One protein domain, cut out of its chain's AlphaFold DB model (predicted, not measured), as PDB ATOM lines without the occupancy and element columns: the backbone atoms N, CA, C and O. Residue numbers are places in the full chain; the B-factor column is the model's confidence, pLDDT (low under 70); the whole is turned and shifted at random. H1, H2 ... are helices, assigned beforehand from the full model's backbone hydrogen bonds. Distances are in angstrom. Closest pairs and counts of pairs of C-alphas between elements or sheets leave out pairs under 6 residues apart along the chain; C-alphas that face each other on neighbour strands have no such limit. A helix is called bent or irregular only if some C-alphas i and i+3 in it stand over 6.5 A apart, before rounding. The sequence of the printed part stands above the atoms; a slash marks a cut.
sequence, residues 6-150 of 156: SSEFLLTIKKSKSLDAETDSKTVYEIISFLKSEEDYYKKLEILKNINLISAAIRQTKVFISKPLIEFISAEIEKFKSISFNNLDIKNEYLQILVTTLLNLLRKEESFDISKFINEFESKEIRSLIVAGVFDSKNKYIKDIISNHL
ATOM      1  N   SER A   6     118.999 231.995 240.047       51.41
ATOM      2  CA  SER A   6     118.991 230.973 239.004       51.41
ATOM      3  C   SER A   6     118.098 229.764 239.326       51.41
ATOM      4  O   SER A   6     117.319 229.360 238.475       51.41
ATOM      5  N   SER A   7     118.133 229.185 240.525       51.53
ATOM      6  CA  SER A   7     117.435 227.934 240.852       51.53
ATOM      7  C   SER A   7     115.920 228.105 240.924       51.53
ATOM      8  O   SER A   7     115.177 227.308 240.343       51.53
ATOM      9  N   GLU A   8     115.451 229.160 241.590       51.00
ATOM     10  CA  GLU A   8     114.022 229.449 241.726       51.00
ATOM     11  C   GLU A   8     113.413 229.932 240.400       51.00
ATOM     12  O   GLU A   8     112.307 229.522 240.030       51.00
ATOM     13  N   PHE A   9     114.183 230.684 239.607       53.91
ATOM     14  CA  PHE A   9     113.825 231.054 238.240       53.91
ATOM     15  C   PHE A   9     113.773 229.845 237.294       53.91
ATOM     16  O   PHE A   9     112.821 229.689 236.528       53.91
ATOM     17  N   LEU A  10     114.750 228.937 237.377       53.72
ATOM     18  CA  LEU A  10     114.781 227.700 236.591       53.72
ATOM     19  C   LEU A  10     113.590 226.794 236.916       53.72
ATOM     20  O   LEU A  10     113.001 226.193 236.017       53.72
ATOM     21  N   LEU A  11     113.229 226.692 238.194       56.78
ATOM     22  CA  LEU A  11     112.053 225.955 238.662       56.78
ATOM     23  C   LEU A  11     110.751 226.583 238.166       56.78
ATOM     24  O   LEU A  11     109.857 225.863 237.725       56.78
ATOM     25  N   THR A  12     110.666 227.908 238.216       55.12
ATOM     26  CA  THR A  12     109.573 228.723 237.680       55.12
ATOM     27  C   THR A  12     109.380 228.439 236.191       55.12
ATOM     28  O   THR A  12     108.332 227.933 235.789       55.12
ATOM     29  N   ILE A  13     110.418 228.614 235.374       54.00
ATOM     30  CA  ILE A  13     110.350 228.345 233.934       54.00
ATOM     31  C   ILE A  13     109.950 226.888 233.639       54.00
ATOM     32  O   ILE A  13     109.093 226.640 232.795       54.00
ATOM     33  N   LYS A  14     110.518 225.907 234.351       54.62
ATOM     34  CA  LYS A  14     110.178 224.485 234.156       54.62
ATOM     35  C   LYS A  14     108.724 224.149 234.507       54.62
ATOM     36  O   LYS A  14     108.184 223.181 233.980       54.62
ATOM     37  N   LYS A  15     108.100 224.900 235.420       51.38
ATOM     38  CA  LYS A  15     106.729 224.655 235.896       51.38
ATOM     39  C   LYS A  15     105.655 225.321 235.033       51.38
ATOM     40  O   LYS A  15     104.500 224.900 235.114       51.38
ATOM     41  N   SER A  16     105.986 226.314 234.202       52.75
ATOM     42  CA  SER A  16     105.007 226.953 233.314       52.75
ATOM     43  C   SER A  16     104.652 226.034 232.135       52.75
ATOM     44  O   SER A  16     105.250 226.105 231.068       52.75
ATOM     45  N   LYS A  17     103.670 225.149 232.332       48.19
ATOM     46  CA  LYS A  17     103.162 224.165 231.351       48.19
ATOM     47  C   LYS A  17     102.364 224.757 230.165       48.19
ATOM     48  O   LYS A  17     101.638 224.020 229.510       48.19
ATOM     49  N   SER A  18     102.459 226.055 229.882       49.28
ATOM     50  CA  SER A  18     101.648 226.746 228.859       49.28
ATOM     51  C   SER A  18     102.476 227.310 227.697       49.28
ATOM     52  O   SER A  18     102.140 228.357 227.153       49.28
ATOM     53  N   LEU A  19     103.606 226.680 227.387       49.81
ATOM     54  CA  LEU A  19     104.540 227.132 226.358       49.81
ATOM     55  C   LEU A  19     104.247 226.392 225.044       49.81
ATOM     56  O   LEU A  19     104.280 225.161 225.025       49.81
ATOM     57  N   ASP A  20     103.968 227.123 223.964       49.00
ATOM     58  CA  ASP A  20     103.855 226.542 222.623       49.00
ATOM     59  C   ASP A  20     105.235 225.990 222.223       49.00
ATOM     60  O   ASP A  20     106.249 226.690 222.219       49.00
ATOM     61  N   ALA A  21     105.288 224.686 221.956       48.47
ATOM     62  CA  ALA A  21     106.420 223.836 222.333       48.47
ATOM     63  C   ALA A  21     107.787 224.135 221.675       48.47
ATOM     64  O   ALA A  21     108.821 223.792 222.252       48.47
ATOM     65  N   GLU A  22     107.836 224.757 220.496       48.09
ATOM     66  CA  GLU A  22     109.051 224.763 219.663       48.09
ATOM     67  C   GLU A  22     109.860 226.072 219.744       48.09
ATOM     68  O   GLU A  22     111.070 226.047 219.969       48.09
ATOM     69  N   THR A  23     109.196 227.233 219.676       48.53
ATOM     70  CA  THR A  23     109.861 228.553 219.808       48.53
ATOM     71  C   THR A  23     110.208 228.861 221.274       48.53
ATOM     72  O   THR A  23     111.185 229.551 221.593       48.53
ATOM     73  N   ASP A  24     109.448 228.271 222.192       55.75
ATOM     74  CA  ASP A  24     109.542 228.534 223.621       55.75
ATOM     75  C   ASP A  24     110.618 227.709 224.321       55.75
ATOM     76  O   ASP A  24     111.294 228.214 225.217       55.75
ATOM     77  N   SER A  25     110.840 226.470 223.881       56.41
ATOM     78  CA  SER A  25     111.893 225.613 224.437       56.41
ATOM     79  C   SER A  25     113.285 226.158 224.128       56.41
ATOM     80  O   SER A  25     114.158 226.122 224.993       56.41
ATOM     81  N   LYS A  26     113.482 226.728 222.929       63.53
ATOM     82  CA  LYS A  26     114.738 227.387 222.544       63.53
ATOM     83  C   LYS A  26     114.997 228.636 223.387       63.53
ATOM     84  O   LYS A  26     116.074 228.769 223.951       63.53
ATOM     85  N   THR A  27     113.984 229.487 223.542       63.66
ATOM     86  CA  THR A  27     114.025 230.683 224.401       63.66
ATOM     87  C   THR A  27     114.419 230.334 225.833       63.66
ATOM     88  O   THR A  27     115.318 230.933 226.418       63.66
ATOM     89  N   VAL A  28     113.742 229.334 226.400       63.94
ATOM     90  CA  VAL A  28     114.031 228.833 227.739       63.94
ATOM     91  C   VAL A  28     115.457 228.307 227.796       63.94
ATOM     92  O   VAL A  28     116.212 228.728 228.659       63.94
ATOM     93  N   TYR A  29     115.859 227.443 226.867       67.50
ATOM     94  CA  TYR A  29     117.209 226.891 226.824       67.50
ATOM     95  C   TYR A  29     118.291 227.977 226.753       67.50
ATOM     96  O   TYR A  29     119.272 227.899 227.488       67.50
ATOM     97  N   GLU A  30     118.096 229.006 225.933       65.69
ATOM     98  CA  GLU A  30     119.005 230.147 225.814       65.69
ATOM     99  C   GLU A  30     119.101 230.926 227.130       65.69
ATOM    100  O   GLU A  30     120.206 231.158 227.615       65.69
ATOM    101  N   ILE A  31     117.975 231.216 227.790       68.44
ATOM    102  CA  ILE A  31     117.964 231.836 229.126       68.44
ATOM    103  C   ILE A  31     118.721 230.965 230.140       68.44
ATOM    104  O   ILE A  31     119.566 231.463 230.882       68.44
ATOM    105  N   ILE A  32     118.480 229.650 230.153       67.00
ATOM    106  CA  ILE A  32     119.188 228.704 231.030       67.00
ATOM    107  C   ILE A  32     120.691 228.701 230.736       67.00
ATOM    108  O   ILE A  32     121.501 228.683 231.663       67.00
ATOM    109  N   SER A  33     121.064 228.712 229.458       67.69
ATOM    110  CA  SER A  33     122.456 228.740 229.017       67.69
ATOM    111  C   SER A  33     123.145 230.045 229.410       67.69
ATOM    112  O   SER A  33     124.319 230.012 229.767       67.69
ATOM    113  N   PHE A  34     122.436 231.177 229.379       69.88
ATOM    114  CA  PHE A  34     122.953 232.459 229.852       69.88
ATOM    115  C   PHE A  34     123.241 232.422 231.354       69.88
ATOM    116  O   PHE A  34     124.325 232.789 231.794       69.88
ATOM    117  N   LEU A  35     122.280 231.937 232.146       63.62
ATOM    118  CA  LEU A  35     122.389 231.874 233.608       63.62
ATOM    119  C   LEU A  35     123.539 230.984 234.079       63.62
ATOM    120  O   LEU A  35     124.144 231.252 235.110       63.62
ATOM    121  N   LYS A  36     123.811 229.911 233.332       65.25
ATOM    122  CA  LYS A  36     124.863 228.933 233.634       65.25
ATOM    123  C   LYS A  36     126.204 229.261 232.986       65.25
ATOM    124  O   LYS A  36     127.159 228.515 233.176       65.25
ATOM    125  N   SER A  37     126.278 230.326 232.191       64.12
ATOM    126  CA  SER A  37     127.526 230.776 231.589       64.12
ATOM    127  C   SER A  37     128.391 231.393 232.699       64.12
ATOM    128  O   SER A  37     128.298 232.576 233.038       64.12
ATOM    129  N   GLU A  38     129.228 230.544 233.302       59.84
ATOM    130  CA  GLU A  38     130.340 230.979 234.156       59.84
ATOM    131  C   GLU A  38     131.430 231.697 233.335       59.84
ATOM    132  O   GLU A  38     132.247 232.411 233.905       59.84
ATOM    133  N   GLU A  39     131.389 231.608 231.996       61.75
ATOM    134  CA  GLU A  39     132.397 232.176 231.094       61.75
ATOM    135  C   GLU A  39     131.843 232.987 229.904       61.75
ATOM    136  O   GLU A  39     130.715 232.787 229.443       61.75
ATOM    137  N   ASP A  40     132.735 233.878 229.447       69.12
ATOM    138  CA  ASP A  40     132.808 234.741 228.261       69.12
ATOM    139  C   ASP A  40     131.619 235.675 227.925       69.12
ATOM    140  O   ASP A  40     130.546 235.260 227.477       69.12
ATOM    141  N   TYR A  41     131.862 236.989 228.041       73.38
ATOM    142  CA  TYR A  41     130.928 238.051 227.656       73.38
ATOM    143  C   TYR A  41     130.534 238.012 226.175       73.38
ATOM    144  O   TYR A  41     129.424 238.437 225.861       73.38
ATOM    145  N   TYR A  42     131.366 237.464 225.280       76.69
ATOM    146  CA  TYR A  42     130.980 237.259 223.876       76.69
ATOM    147  C   TYR A  42     129.784 236.303 223.760       76.69
ATOM    148  O   TYR A  42     128.803 236.594 223.075       76.69
ATOM    149  N   LYS A  43     129.828 235.179 224.482       77.88
ATOM    150  CA  LYS A  43     128.758 234.177 224.468       77.88
ATOM    151  C   LYS A  43     127.503 234.686 225.170       77.88
ATOM    152  O   LYS A  43     126.390 234.474 224.692       77.88
ATOM    153  N   LYS A  44     127.674 235.415 226.277       78.75
ATOM    154  CA  LYS A  44     126.566 236.105 226.952       78.75
ATOM    155  C   LYS A  44     125.883 237.101 226.015       78.75
ATOM    156  O   LYS A  44     124.658 237.115 225.924       78.75
ATOM    157  N   LEU A  45     126.660 237.894 225.281       83.00
ATOM    158  CA  LEU A  45     126.145 238.858 224.314       83.00
ATOM    159  C   LEU A  45     125.318 238.191 223.208       83.00
ATOM    160  O   LEU A  45     124.217 238.651 222.916       83.00
ATOM    161  N   GLU A  46     125.808 237.099 222.622       81.75
ATOM    162  CA  GLU A  46     125.073 236.343 221.599       81.75
ATOM    163  C   GLU A  46     123.708 235.869 222.114       81.75
ATOM    164  O   GLU A  46     122.675 236.080 221.477       81.75
ATOM    165  N   ILE A  47     123.682 235.303 223.319       79.00
ATOM    166  CA  ILE A  47     122.444 234.829 223.930       79.00
ATOM    167  C   ILE A  47     121.499 236.000 224.261       79.00
ATOM    168  O   ILE A  47     120.295 235.912 224.013       79.00
ATOM    169  N   LEU A  48     122.018 237.127 224.767       82.50
ATOM    170  CA  LEU A  48     121.214 238.330 225.021       82.50
ATOM    171  C   LEU A  48     120.590 238.894 223.752       82.50
ATOM    172  O   LEU A  48     119.450 239.350 223.801       82.50
ATOM    173  N   LYS A  49     121.293 238.849 222.615       84.19
ATOM    174  CA  LYS A  49     120.727 239.259 221.324       84.19
ATOM    175  C   LYS A  49     119.482 238.439 220.999       84.19
ATOM    176  O   LYS A  49     118.456 239.020 220.647       84.19
ATOM    177  N   ASN A  50     119.527 237.124 221.208       79.50
ATOM    178  CA  ASN A  50     118.372 236.259 220.971       79.50
ATOM    179  C   ASN A  50     117.224 236.554 221.944       79.50
ATOM    180  O   ASN A  50     116.091 236.745 221.501       79.50
ATOM    181  N   ILE A  51     117.514 236.698 223.244       80.75
ATOM    182  CA  ILE A  51     116.510 237.071 224.256       80.75
ATOM    183  C   ILE A  51     115.872 238.426 223.913       80.75
ATOM    184  O   ILE A  51     114.649 238.575 223.988       80.75
ATOM    185  N   ASN A  52     116.662 239.410 223.478       83.94
ATOM    186  CA  ASN A  52     116.158 240.725 223.097       83.94
ATOM    187  C   ASN A  52     115.163 240.645 221.929       83.94
ATOM    188  O   ASN A  52     114.119 241.298 221.975       83.94
ATOM    189  N   LEU A  53     115.424 239.819 220.908       80.88
ATOM    190  CA  LEU A  53     114.544 239.693 219.736       80.88
ATOM    191  C   LEU A  53     113.105 239.312 220.110       80.88
ATOM    192  O   LEU A  53     112.157 239.826 219.499       80.88
ATOM    193  N   ILE A  54     112.954 238.469 221.131       74.25
ATOM    194  CA  ILE A  54     111.684 237.876 221.578       74.25
ATOM    195  C   ILE A  54     111.113 238.513 222.854       74.25
ATOM    196  O   ILE A  54     109.952 238.286 223.192       74.25
ATOM    197  N   SER A  55     111.895 239.331 223.556       78.50
ATOM    198  CA  SER A  55     111.559 239.922 224.861       78.50
ATOM    199  C   SER A  55     110.197 240.633 224.901       78.50
ATOM    200  O   SER A  55     109.418 240.444 225.837       78.50
ATOM    201  N   ALA A  56     109.839 241.379 223.855       73.12
ATOM    202  CA  ALA A  56     108.541 242.052 223.776       73.12
ATOM    203  C   ALA A  56     107.355 241.071 223.703       73.12
ATOM    204  O   ALA A  56     106.302 241.335 224.286       73.12
ATOM    205  N   ALA A  57     107.530 239.932 223.024       72.25
ATOM    206  CA  ALA A  57     106.523 238.876 222.959       72.25
ATOM    207  C   ALA A  57     106.407 238.145 224.306       72.25
ATOM    208  O   ALA A  57     105.292 237.896 224.770       72.25
ATOM    209  N   ILE A  58     107.540 237.890 224.979       71.94
ATOM    210  CA  ILE A  58     107.571 237.346 226.350       71.94
ATOM    211  C   ILE A  58     106.758 238.244 227.285       71.94
ATOM    212  O   ILE A  58     105.897 237.750 228.006       71.94
ATOM    213  N   ARG A  59     106.954 239.567 227.233       75.31
ATOM    214  CA  ARG A  59     106.180 240.512 228.049       75.31
ATOM    215  C   ARG A  59     104.675 240.404 227.811       75.31
ATOM    216  O   ARG A  59     103.909 240.387 228.769       75.31
ATOM    217  N   GLN A  60     104.248 240.391 226.548       68.62
ATOM    218  CA  GLN A  60     102.826 240.416 226.189       68.62
ATOM    219  C   GLN A  60     102.089 239.131 226.575       68.62
ATOM    220  O   GLN A  60     100.901 239.181 226.872       68.62
ATOM    221  N   THR A  61     102.785 237.994 226.566       63.31
ATOM    222  CA  THR A  61     102.151 236.671 226.672       63.31
ATOM    223  C   THR A  61     102.488 235.926 227.965       63.31
ATOM    224  O   THR A  61     101.741 235.036 228.365       63.31
ATOM    225  N   LYS A  62     103.595 236.258 228.646       67.25
ATOM    226  CA  LYS A  62     104.210 235.410 229.688       67.25
ATOM    227  C   LYS A  62     104.621 236.196 230.932       67.25
ATOM    228  O   LYS A  62     105.794 236.288 231.297       67.25
ATOM    229  N   VAL A  63     103.606 236.679 231.644       61.50
ATOM    230  CA  VAL A  63     103.681 237.419 232.922       61.50
ATOM    231  C   VAL A  63     104.621 236.773 233.953       61.50
ATOM    232  O   VAL A  63     105.357 237.479 234.638       61.50
ATOM    233  N   PHE A  64     104.602 235.444 234.075       61.59
ATOM    234  CA  PHE A  64     105.405 234.712 235.062       61.59
ATOM    235  C   PHE A  64     106.890 234.610 234.691       61.59
ATOM    236  O   PHE A  64     107.737 234.566 235.573       61.59
ATOM    237  N   ILE A  65     107.211 234.608 233.396       65.19
ATOM    238  CA  ILE A  65     108.593 234.516 232.905       65.19
ATOM    239  C   ILE A  65     109.238 235.904 232.875       65.19
ATOM    240  O   ILE A  65     110.431 236.032 233.143       65.19
ATOM    241  N   SER A  66     108.452 236.950 232.597       71.25
ATOM    242  CA  SER A  66     108.971 238.313 232.488       71.25
ATOM    243  C   SER A  66     109.562 238.820 233.803       71.25
ATOM    244  O   SER A  66     110.634 239.408 233.782       71.25
ATOM    245  N   LYS A  67     108.901 238.585 234.945       72.75
ATOM    246  CA  LYS A  67     109.326 239.150 236.237       72.75
ATOM    247  C   LYS A  67     110.714 238.651 236.678       72.75
ATOM    248  O   LYS A  67     111.584 239.486 236.907       72.75
ATOM    249  N   PRO A  68     110.981 237.340 236.730       68.81
ATOM    250  CA  PRO A  68     112.312 236.867 237.096       68.81
ATOM    251  C   PRO A  68     113.393 237.244 236.068       68.81
ATOM    252  O   PRO A  68     114.539 237.484 236.434       68.81
ATOM    253  N   LEU A  69     113.042 237.333 234.777       74.81
ATOM    254  CA  LEU A  69     113.977 237.786 233.746       74.81
ATOM    255  C   LEU A  69     114.327 239.275 233.917       74.81
ATOM    256  O   LEU A  69     115.480 239.646 233.728       74.81
ATOM    257  N   ILE A  70     113.366 240.111 234.321       78.38
ATOM    258  CA  ILE A  70     113.602 241.514 234.698       78.38
ATOM    259  C   ILE A  70     114.583 241.584 235.871       78.38
ATOM    260  O   ILE A  70     115.617 242.233 235.745       78.38
ATOM    261  N   GLU A  71     114.301 240.877 236.970       75.50
ATOM    262  CA  GLU A  71     115.164 240.849 238.164       75.50
ATOM    263  C   GLU A  71     116.597 240.428 237.811       75.50
ATOM    264  O   GLU A  71     117.575 241.031 238.259       75.50
ATOM    265  N   PHE A  72     116.721 239.429 236.940       76.25
ATOM    266  CA  PHE A  72     118.003 238.947 236.464       76.25
ATOM    267  C   PHE A  72     118.765 239.970 235.605       76.25
ATOM    268  O   PHE A  72     119.937 240.238 235.869       76.25
ATOM    269  N   ILE A  73     118.121 240.553 234.588       82.19
ATOM    270  CA  ILE A  73     118.756 241.546 233.706       82.19
ATOM    271  C   ILE A  73     119.166 242.786 234.508       82.19
ATOM    272  O   ILE A  73     120.262 243.306 234.305       82.19
ATOM    273  N   SER A  74     118.349 243.219 235.474       78.94
ATOM    274  CA  SER A  74     118.715 244.284 236.411       78.94
ATOM    275  C   SER A  74     119.972 243.936 237.216       78.94
ATOM    276  O   SER A  74     120.869 244.768 237.333       78.94
ATOM    277  N   ALA A  75     120.094 242.701 237.711       78.69
ATOM    278  CA  ALA A  75     121.296 242.263 238.419       78.69
ATOM    279  C   ALA A  75     122.546 242.230 237.516       78.69
ATOM    280  O   ALA A  75     123.637 242.569 237.973       78.69
ATOM    281  N   GLU A  76     122.418 241.845 236.242       80.12
ATOM    282  CA  GLU A  76     123.534 241.902 235.284       80.12
ATOM    283  C   GLU A  76     123.963 243.332 234.958       80.12
ATOM    284  O   GLU A  76     125.156 243.592 234.806       80.12
ATOM    285  N   ILE A  77     123.024 244.277 234.915       81.25
ATOM    286  CA  ILE A  77     123.350 245.694 234.749       81.25
ATOM    287  C   ILE A  77     124.135 246.228 235.958       81.25
ATOM    288  O   ILE A  77     125.118 246.946 235.781       81.25
ATOM    289  N   GLU A  78     123.772 245.842 237.184       77.44
ATOM    290  CA  GLU A  78     124.567 246.208 238.364       77.44
ATOM    291  C   GLU A  78     125.974 245.606 238.310       77.44
ATOM    292  O   GLU A  78     126.958 246.292 238.586       77.44
ATOM    293  N   LYS A  79     126.106 244.347 237.872       79.12
ATOM    294  CA  LYS A  79     127.427 243.736 237.667       79.12
ATOM    295  C   LYS A  79     128.232 244.474 236.605       79.12
ATOM    296  O   LYS A  79     129.426 244.678 236.817       79.12
ATOM    297  N   PHE A  80     127.607 244.910 235.507       80.31
ATOM    298  CA  PHE A  80     128.268 245.646 234.422       80.31
ATOM    299  C   PHE A  80     129.061 246.857 234.928       80.31
ATOM    300  O   PHE A  80     130.165 247.100 234.440       80.31
ATOM    301  N   LYS A  81     128.560 247.557 235.958       73.94
ATOM    302  CA  LYS A  81     129.250 248.696 236.594       73.94
ATOM    303  C   LYS A  81     130.627 248.323 237.175       73.94
ATOM    304  O   LYS A  81     131.481 249.191 237.316       73.94
ATOM    305  N   SER A  82     130.857 247.047 237.486       74.50
ATOM    306  CA  SER A  82     132.072 246.529 238.141       74.50
ATOM    307  C   SER A  82     132.974 245.668 237.248       74.50
ATOM    308  O   SER A  82     134.036 245.230 237.686       74.50
ATOM    309  N   ILE A  83     132.572 245.407 236.000       75.75
ATOM    310  CA  ILE A  83     133.286 244.499 235.094       75.75
ATOM    311  C   ILE A  83     134.332 245.267 234.277       75.75
ATOM    312  O   ILE A  83     134.023 246.279 233.642       75.75
ATOM    313  N   SER A  84     135.563 244.744 234.214       73.69
ATOM    314  CA  SER A  84     136.562 245.209 233.249       73.69
ATOM    315  C   SER A  84     136.387 244.488 231.913       73.69
ATOM    316  O   SER A  84     136.492 243.262 231.845       73.69
ATOM    317  N   PHE A  85     136.162 245.244 230.844       75.19
ATOM    318  CA  PHE A  85     136.103 244.712 229.486       75.19
ATOM    319  C   PHE A  85     137.408 245.007 228.754       75.19
ATOM    320  O   PHE A  85     137.878 246.143 228.757       75.19
ATOM    321  N   ASN A  86     137.946 244.000 228.067       79.56
ATOM    322  CA  ASN A  86     139.155 244.142 227.248       79.56
ATOM    323  C   ASN A  86     138.847 244.670 225.834       79.56
ATOM    324  O   ASN A  86     139.759 245.022 225.093       79.56
ATOM    325  N   ASN A  87     137.566 244.713 225.454       83.50
ATOM    326  CA  ASN A  87     137.080 245.200 224.170       83.50
ATOM    327  C   ASN A  87     135.921 246.182 224.413       83.50
ATOM    328  O   ASN A  87     134.903 245.822 225.011       83.50
ATOM    329  N   LEU A  88     136.102 247.425 223.962       82.50
ATOM    330  CA  LEU A  88     135.147 248.510 224.170       82.50
ATOM    331  C   LEU A  88     133.858 248.325 223.357       82.50
ATOM    332  O   LEU A  88     132.784 248.637 223.863       82.50
ATOM    333  N   ASP A  89     133.936 247.770 222.148       83.75
ATOM    334  CA  ASP A  89     132.760 247.548 221.297       83.75
ATOM    335  C   ASP A  89     131.809 246.544 221.945       83.75
ATOM    336  O   ASP A  89     130.604 246.766 222.019       83.75
ATOM    337  N   ILE A  90     132.367 245.483 222.528       83.12
ATOM    338  CA  ILE A  90     131.592 244.464 223.245       83.12
ATOM    339  C   ILE A  90     131.001 245.029 224.511       83.12
ATOM    340  O   ILE A  90     129.844 244.764 224.806       83.12
ATOM    341  N   LYS A  91     131.776 245.818 225.261       84.00
ATOM    342  CA  LYS A  91     131.265 246.514 226.441       84.00
ATOM    343  C   LYS A  91     130.029 247.339 226.078       84.00
ATOM    344  O   LYS A  91     129.015 247.268 226.771       84.00
ATOM    345  N   ASN A  92     130.123 248.100 224.993       85.25
ATOM    346  CA  ASN A  92     129.066 248.995 224.550       85.25
ATOM    347  C   ASN A  92     127.836 248.217 224.070       85.25
ATOM    348  O   ASN A  92     126.723 248.489 224.521       85.25
ATOM    349  N   GLU A  93     128.042 247.207 223.223       87.00
ATOM    350  CA  GLU A  93     126.965 246.373 222.691       87.00
ATOM    351  C   GLU A  93     126.273 245.562 223.801       87.00
ATOM    352  O   GLU A  93     125.047 245.447 223.826       87.00
ATOM    353  N   TYR A  94     127.043 245.063 224.771       86.88
ATOM    354  CA  TYR A  94     126.534 244.322 225.923       86.88
ATOM    355  C   TYR A  94     125.643 245.178 226.822       86.88
ATOM    356  O   TYR A  94     124.563 244.745 227.224       86.88
ATOM    357  N   LEU A  95     126.040 246.418 227.100       85.81
ATOM    358  CA  LEU A  95     125.182 247.328 227.849       85.81
ATOM    359  C   LEU A  95     123.903 247.662 227.076       85.81
ATOM    360  O   LEU A  95     122.809 247.586 227.635       85.81
ATOM    361  N   GLN A  96     124.030 248.017 225.795       84.06
ATOM    362  CA  GLN A  96     122.885 248.407 224.973       84.06
ATOM    363  C   GLN A  96     121.856 247.274 224.884       84.06
ATOM    364  O   GLN A  96     120.655 247.518 225.029       84.06
ATOM    365  N   ILE A  97     122.302 246.024 224.713       87.81
ATOM    366  CA  ILE A  97     121.392 244.880 224.628       87.81
ATOM    367  C   ILE A  97     120.723 244.568 225.972       87.81
ATOM    368  O   ILE A  97     119.529 244.262 225.985       87.81
ATOM    369  N   LEU A  98     121.436 244.692 227.102       87.38
ATOM    370  CA  LEU A  98     120.862 244.513 228.442       87.38
ATOM    371  C   LEU A  98     119.739 245.524 228.691       87.38
ATOM    372  O   LEU A  98     118.631 245.143 229.068       87.38
ATOM    373  N   VAL A  99     120.013 246.800 228.409       85.44
ATOM    374  CA  VAL A  99     119.038 247.888 228.534       85.44
ATOM    375  C   VAL A  99     117.829 247.613 227.649       85.44
ATOM    376  O   VAL A  99     116.708 247.562 228.142       85.44
ATOM    377  N   THR A 100     118.036 247.372 226.353       85.94
ATOM    378  CA  THR A 100     116.933 247.160 225.399       85.94
ATOM    379  C   THR A 100     116.046 245.983 225.818       85.94
ATOM    380  O   THR A 100     114.816 246.081 225.783       85.94
ATOM    381  N   THR A 101     116.669 244.895 226.282       86.31
ATOM    382  CA  THR A 101     115.972 243.702 226.776       86.31
ATOM    383  C   THR A 101     115.120 244.024 227.997       86.31
ATOM    384  O   THR A 101     113.944 243.662 228.023       86.31
ATOM    385  N   LEU A 102     115.671 244.746 228.982       85.75
ATOM    386  CA  LEU A 102     114.935 245.178 230.171       85.75
ATOM    387  C   LEU A 102     113.693 245.990 229.780       85.75
ATOM    388  O   LEU A 102     112.580 245.650 230.177       85.75
ATOM    389  N   LEU A 103     113.856 247.006 228.929       82.81
ATOM    390  CA  LEU A 103     112.758 247.884 228.505       82.81
ATOM    391  C   LEU A 103     111.653 247.140 227.758       82.81
ATOM    392  O   LEU A 103     110.467 247.438 227.917       82.81
ATOM    393  N   ASN A 104     112.025 246.140 226.961       84.75
ATOM    394  CA  ASN A 104     111.064 245.294 226.267       84.75
ATOM    395  C   ASN A 104     110.234 244.418 227.213       84.75
ATOM    396  O   ASN A 104     109.112 244.056 226.851       84.75
ATOM    397  N   LEU A 105     110.766 244.099 228.397       81.94
ATOM    398  CA  LEU A 105     110.115 243.271 229.412       81.94
ATOM    399  C   LEU A 105     109.251 244.076 230.396       81.94
ATOM    400  O   LEU A 105     108.266 243.529 230.893       81.94
ATOM    401  N   LEU A 106     109.566 245.354 230.637       80.44
ATOM    402  CA  LEU A 106     108.844 246.217 231.581       80.44
ATOM    403  C   LEU A 106     107.381 246.456 231.194       80.44
ATOM    404  O   LEU A 106     107.042 246.696 230.030       80.44
ATOM    405  N   ARG A 107     106.488 246.433 232.186       74.00
ATOM    406  CA  ARG A 107     105.049 246.654 231.973       74.00
ATOM    407  C   ARG A 107     104.680 248.129 231.967       74.00
ATOM    408  O   ARG A 107     105.406 248.984 232.451       74.00
ATOM    409  N   LYS A 108     103.476 248.406 231.456       67.25
ATOM    410  CA  LYS A 108     102.890 249.751 231.444       67.25
ATOM    411  C   LYS A 108     102.725 250.333 232.857       67.25
ATOM    412  O   LYS A 108     102.886 251.525 233.074       67.25
ATOM    413  N   GLU A 109     102.367 249.470 233.796       62.31
ATOM    414  CA  GLU A 109     101.997 249.826 235.170       62.31
ATOM    415  C   GLU A 109     103.197 249.827 236.123       62.31
ATOM    416  O   GLU A 109     103.093 250.310 237.247       62.31
ATOM    417  N   GLU A 110     104.338 249.287 235.689       63.94
ATOM    418  CA  GLU A 110     105.558 249.312 236.482       63.94
ATOM    419  C   GLU A 110     106.153 250.716 236.403       63.94
ATOM    420  O   GLU A 110     106.571 251.178 235.340       63.94
ATOM    421  N   SER A 111     106.206 251.398 237.547       56.28
ATOM    422  CA  SER A 111     106.966 252.635 237.715       56.28
ATOM    423  C   SER A 111     108.459 252.303 237.742       56.28
ATOM    424  O   SER A 111     109.114 252.375 238.782       56.28
ATOM    425  N   PHE A 112     108.998 251.855 236.612       63.66
ATOM    426  CA  PHE A 112     110.438 251.782 236.447       63.66
ATOM    427  C   PHE A 112     110.951 253.206 236.270       63.66
ATOM    428  O   PHE A 112     110.709 253.839 235.239       63.66
ATOM    429  N   ASP A 113     111.627 253.719 237.296       67.38
ATOM    430  CA  ASP A 113     112.249 255.037 237.243       67.38
ATOM    431  C   ASP A 113     113.509 254.972 236.374       67.38
ATOM    432  O   ASP A 113     114.643 254.829 236.837       67.38
ATOM    433  N   ILE A 114     113.272 255.037 235.067       61.25
ATOM    434  CA  ILE A 114     114.303 255.064 234.037       61.25
ATOM    435  C   ILE A 114     115.266 256.237 234.234       61.25
ATOM    436  O   ILE A 114     116.447 256.116 233.934       61.25
ATOM    437  N   SER A 115     114.775 257.365 234.747       59.53
ATOM    438  CA  SER A 115     115.556 258.580 234.936       59.53
ATOM    439  C   SER A 115     116.572 258.352 236.041       59.53
ATOM    440  O   SER A 115     117.752 258.644 235.860       59.53
ATOM    441  N   LYS A 116     116.140 257.751 237.157       70.12
ATOM    442  CA  LYS A 116     117.042 257.289 238.210       70.12
ATOM    443  C   LYS A 116     118.045 256.274 237.663       70.12
ATOM    444  O   LYS A 116     119.242 256.471 237.831       70.12
ATOM    445  N   PHE A 117     117.576 255.260 236.935       69.06
ATOM    446  CA  PHE A 117     118.436 254.242 236.329       69.06
ATOM    447  C   PHE A 117     119.507 254.837 235.395       69.06
ATOM    448  O   PHE A 117     120.668 254.464 235.487       69.06
ATOM    449  N   ILE A 118     119.155 255.794 234.531       63.38
ATOM    450  CA  ILE A 118     120.085 256.478 233.615       63.38
ATOM    451  C   ILE A 118     121.081 257.352 234.386       63.38
ATOM    452  O   ILE A 118     122.267 257.375 234.055       63.38
ATOM    453  N   ASN A 119     120.607 258.072 235.404       66.31
ATOM    454  CA  ASN A 119     121.425 258.998 236.187       66.31
ATOM    455  C   ASN A 119     122.380 258.293 237.160       66.31
ATOM    456  O   ASN A 119     123.356 258.903 237.588       66.31
ATOM    457  N   GLU A 120     122.149 257.016 237.470       69.69
ATOM    458  CA  GLU A 120     123.082 256.176 238.228       69.69
ATOM    459  C   GLU A 120     124.366 255.830 237.450       69.69
ATOM    460  O   GLU A 120     125.307 255.287 238.031       69.69
ATOM    461  N   PHE A 121     124.444 256.149 236.153       67.06
ATOM    462  CA  PHE A 121     125.656 255.972 235.357       67.06
ATOM    463  C   PHE A 121     126.421 257.291 235.188       67.06
ATOM    464  O   PHE A 121     125.956 258.234 234.546       67.06
ATOM    465  N   GLU A 122     127.645 257.333 235.716       62.09
ATOM    466  CA  GLU A 122     128.463 258.553 235.778       62.09
ATOM    467  C   GLU A 122     128.943 259.043 234.391       62.09
ATOM    468  O   GLU A 122     128.967 260.248 234.116       62.09
ATOM    469  N   SER A 123     129.274 258.130 233.464       72.81
ATOM    470  CA  SER A 123     129.803 258.493 232.135       72.81
ATOM    471  C   SER A 123     128.712 258.968 231.163       72.81
ATOM    472  O   SER A 123     127.629 258.389 231.042       72.81
ATOM    473  N   LYS A 124     129.027 260.026 230.403       72.25
ATOM    474  CA  LYS A 124     128.199 260.525 229.292       72.25
ATOM    475  C   LYS A 124     128.086 259.507 228.148       72.25
ATOM    476  O   LYS A 124     127.022 259.415 227.531       72.25
ATOM    477  N   GLU A 125     129.138 258.734 227.867       72.12
ATOM    478  CA  GLU A 125     129.090 257.687 226.837       72.12
ATOM    479  C   GLU A 125     128.115 256.576 227.230       72.12
ATOM    480  O   GLU A 125     127.264 256.191 226.434       72.12
ATOM    481  N   ILE A 126     128.173 256.125 228.485       71.38
ATOM    482  CA  ILE A 126     127.277 255.089 229.014       71.38
ATOM    483  C   ILE A 126     125.815 255.542 228.934       71.38
ATOM    484  O   ILE A 126     124.961 254.798 228.456       71.38
ATOM    485  N   ARG A 127     125.532 256.796 229.308       72.94
ATOM    486  CA  ARG A 127     124.191 257.379 229.154       72.94
ATOM    487  C   ARG A 127     123.725 257.390 227.699       72.94
ATOM    488  O   ARG A 127     122.577 257.056 227.433       72.94
ATOM    489  N   SER A 128     124.615 257.696 226.754       74.56
ATOM    490  CA  SER A 128     124.291 257.695 225.319       74.56
ATOM    491  C   SER A 128     123.932 256.293 224.802       74.56
ATOM    492  O   SER A 128     123.010 256.150 224.005       74.56
ATOM    493  N   LEU A 129     124.600 255.247 225.300       75.88
ATOM    494  CA  LEU A 129     124.284 253.852 224.964       75.88
ATOM    495  C   LEU A 129     122.931 253.407 225.525       75.88
ATOM    496  O   LEU A 129     122.178 252.708 224.846       75.88
ATOM    497  N   ILE A 130     122.597 253.838 226.745       74.25
ATOM    498  CA  ILE A 130     121.282 253.569 227.336       74.25
ATOM    499  C   ILE A 130     120.194 254.216 226.478       74.25
ATOM    500  O   ILE A 130     119.220 253.555 226.128       74.25
ATOM    501  N   VAL A 131     120.391 255.473 226.068       73.25
ATOM    502  CA  VAL A 131     119.476 256.194 225.170       73.25
ATOM    503  C   VAL A 131     119.298 255.463 223.837       73.25
ATOM    504  O   VAL A 131     118.167 255.304 223.386       73.25
ATOM    505  N   ALA A 132     120.374 254.963 223.227       76.88
ATOM    506  CA  ALA A 132     120.270 254.153 222.013       76.88
ATOM    507  C   ALA A 132     119.389 252.909 222.237       76.88
ATOM    508  O   ALA A 132     118.443 252.676 221.487       76.88
ATOM    509  N   GLY A 133     119.602 252.180 223.339       74.81
ATOM    510  CA  GLY A 133     118.775 251.021 223.694       74.81
ATOM    511  C   GLY A 133     117.297 251.355 223.939       74.81
ATOM    512  O   GLY A 133     116.407 250.565 223.613       74.81
ATOM    513  N   VAL A 134     117.000 252.553 224.450       74.62
ATOM    514  CA  VAL A 134     115.621 253.061 224.548       74.62
ATOM    515  C   VAL A 134     114.991 253.184 223.167       74.62
ATOM    516  O   VAL A 134     113.886 252.680 222.946       74.62
ATOM    517  N   PHE A 135     115.685 253.825 222.226       76.56
ATOM    518  CA  PHE A 135     115.190 253.999 220.862       76.56
ATOM    519  C   PHE A 135     115.104 252.685 220.076       76.56
ATOM    520  O   PHE A 135     114.258 252.578 219.187       76.56
ATOM    521  N   ASP A 136     115.853 251.655 220.461       81.94
ATOM    522  CA  ASP A 136     115.767 250.318 219.864       81.94
ATOM    523  C   ASP A 136     114.665 249.437 220.480       81.94
ATOM    524  O   ASP A 136     114.244 248.439 219.887       81.94
ATOM    525  N   SER A 137     114.127 249.807 221.647       80.69
ATOM    526  CA  SER A 137     113.089 249.026 222.328       80.69
ATOM    527  C   SER A 137     111.812 248.871 221.484       80.69
ATOM    528  O   SER A 137     111.289 249.808 220.887       80.69
ATOM    529  N   LYS A 138     111.210 247.684 221.477       82.81
ATOM    530  CA  LYS A 138     109.887 247.439 220.879       82.81
ATOM    531  C   LYS A 138     108.737 247.907 221.790       82.81
ATOM    532  O   LYS A 138     107.572 247.846 221.394       82.81
ATOM    533  N   ASN A 139     109.027 248.368 223.009       79.44
ATOM    534  CA  ASN A 139     108.029 248.823 223.970       79.44
ATOM    535  C   ASN A 139     107.688 250.308 223.765       79.44
ATOM    536  O   ASN A 139     108.291 251.193 224.369       79.44
ATOM    537  N   LYS A 140     106.694 250.577 222.906       78.38
ATOM    538  CA  LYS A 140     106.276 251.946 222.550       78.38
ATOM    539  C   LYS A 140     105.904 252.802 223.767       78.38
ATOM    540  O   LYS A 140     106.277 253.961 223.825       78.38
ATOM    541  N   TYR A 141     105.230 252.223 224.758       75.00
ATOM    542  CA  TYR A 141     104.843 252.961 225.960       75.00
ATOM    543  C   TYR A 141     106.054 253.465 226.754       75.00
ATOM    544  O   TYR A 141     106.106 254.625 227.149       75.00
ATOM    545  N   ILE A 142     107.037 252.588 226.962       71.75
ATOM    546  CA  ILE A 142     108.260 252.929 227.687       71.75
ATOM    547  C   ILE A 142     109.076 253.950 226.888       71.75
ATOM    548  O   ILE A 142     109.540 254.928 227.463       71.75
ATOM    549  N   LYS A 143     109.155 253.811 225.559       75.19
ATOM    550  CA  LYS A 143     109.729 254.842 224.680       75.19
ATOM    551  C   LYS A 143     109.081 256.211 224.868       75.19
ATOM    552  O   LYS A 143     109.808 257.192 224.982       75.19
ATOM    553  N   ASP A 144     107.753 256.277 224.918       73.19
ATOM    554  CA  ASP A 144     107.023 257.537 225.073       73.19
ATOM    555  C   ASP A 144     107.304 258.175 226.448       73.19
ATOM    556  O   ASP A 144     107.608 259.363 226.521       73.19
ATOM    557  N   ILE A 145     107.287 257.392 227.539       70.12
ATOM    558  CA  ILE A 145     107.662 257.877 228.884       70.12
ATOM    559  C   ILE A 145     109.075 258.444 228.883       70.12
ATOM    560  O   ILE A 145     109.305 259.554 229.357       70.12
ATOM    561  N   ILE A 146     110.020 257.674 228.353       66.38
ATOM    562  CA  ILE A 146     111.430 258.030 228.406       66.38
ATOM    563  C   ILE A 146     111.711 259.246 227.531       66.38
ATOM    564  O   ILE A 146     112.431 260.138 227.960       66.38
ATOM    565  N   SER A 147     111.103 259.328 226.348       65.06
ATOM    566  CA  SER A 147     111.223 260.498 225.472       65.06
ATOM    567  C   SER A 147     110.695 261.767 226.146       65.06
ATOM    568  O   SER A 147     111.243 262.839 225.927       65.06
ATOM    569  N   ASN A 148     109.676 261.645 227.002       63.50
ATOM    570  CA  ASN A 148     109.137 262.762 227.779       63.50
ATOM    571  C   ASN A 148     109.976 263.112 229.023       63.50
ATOM    572  O   ASN A 148     109.820 264.201 229.563       63.50
ATOM    573  N   HIS A 149     110.792 262.185 229.537       58.72
ATOM    574  CA  HIS A 149     111.620 262.378 230.741       58.72
ATOM    575  C   HIS A 149     113.075 262.720 230.425       58.72
ATOM    576  O   HIS A 149     113.764 263.327 231.245       58.72
ATOM    577  N   LEU A 150     113.547 262.346 229.240       59.47
ATOM    578  CA  LEU A 150     114.816 262.795 228.703       59.47
ATOM    579  C   LEU A 150     114.659 264.240 228.233       59.47
ATOM    580  O   LEU A 150     114.555 264.530 227.044       59.47
TER     581      LEU A 150
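AT A GLANCE: This is residues 6 to 150 of the 156 residues of an uncharacterized protein of Leptospira wolffii (UniProt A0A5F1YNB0). Three long helices, H3, H4 and H5, make the core, with H5 packing on both H3 and H4; the hairpin H1 and H2 covers one side of it, H1 on H4 and H2 on H3. On the opposite side H7 packs on H5, and the short H6 and H8 make a triangle with it. The printed part has 145 residues with eight named helices, H1 to H8 in chain order, and no named strand: the class is all helix. H1 to H5 form an up-and-down bundle, each running against the one before it. The whole is compact, with a radius of gyration of the C-alphas of 14.9 A and spans of 44 by 36 by 22 A.

HOW THE PARTS SIT: Start with H1, residues 6 to 15, and H2, residues 21 to 35, a helical hairpin that only just touches, with 3 pairs of C-alphas within 8 A; the closest are Ser 6 and Leu 35, 6.4 A. Next, H3, residues 41 to 61, touches H2 with residues 44 to 51 alone, closest at the C-alphas of Phe 34 and Lys 44, 5.9 A, at a steep tilt of 44 degrees, opposite ways. H4, residues 63 to 80, and H3 touch only at the corner, Arg 59 to Ser 66, 5.7 A between C-alphas. H4 touches H1 with residues 64 to 68 alone; the closest C-alphas are Phe 9 and Pro 68, 6.1 A. H5, residues 88 to 105, touches H3 at a shallow tilt of 16 degrees, the same way, with the C-alphas of Asn 52 and Thr 101 closest at 4.7 A. It also touches H4, 27 degrees, opposite ways; Ser 66 and Leu 105 have the closest C-alphas, 5.9 A. H7, residues 124 to 136, touches H5 at a steep tilt of 45 degrees, C-alphas of Thr 100 and Gly 133 closest at 4.6 A. H6, residues 114 to 119, and H8, residues 140 to 149, only just touch, 3 pairs of C-alphas within 8 A, Ser 115 and His 149 closest at 6.9 A. Every O i to N i+4 pair is within hydrogen-bond range in H1, H5, H6, H7 and H8, against 9 of 11 in H2, 14 of 17 in H3 and 12 of 14 in H4.

IN THESE COORDINATES: Find C-alpha 6 at (118.991, 230.973, 239.004), where H1 begins. H3 runs 28.8 A, with a kink of 50 degrees near residue 54; it is irregular, C-alphas 53 and 56 being 7.6 A apart. H4 runs 26.0 A, H5 26.1 A; H8 ends at C-alpha 149, (111.620, 262.378, 230.741).

THE WHOLE: The C-alphas farthest apart, Lys 17 and Lys 124, are 44.2 A apart. The printed part has no cut and no long link. Its mean pLDDT is 70.9, with 61 residues under 70, among them residues 6 to 40.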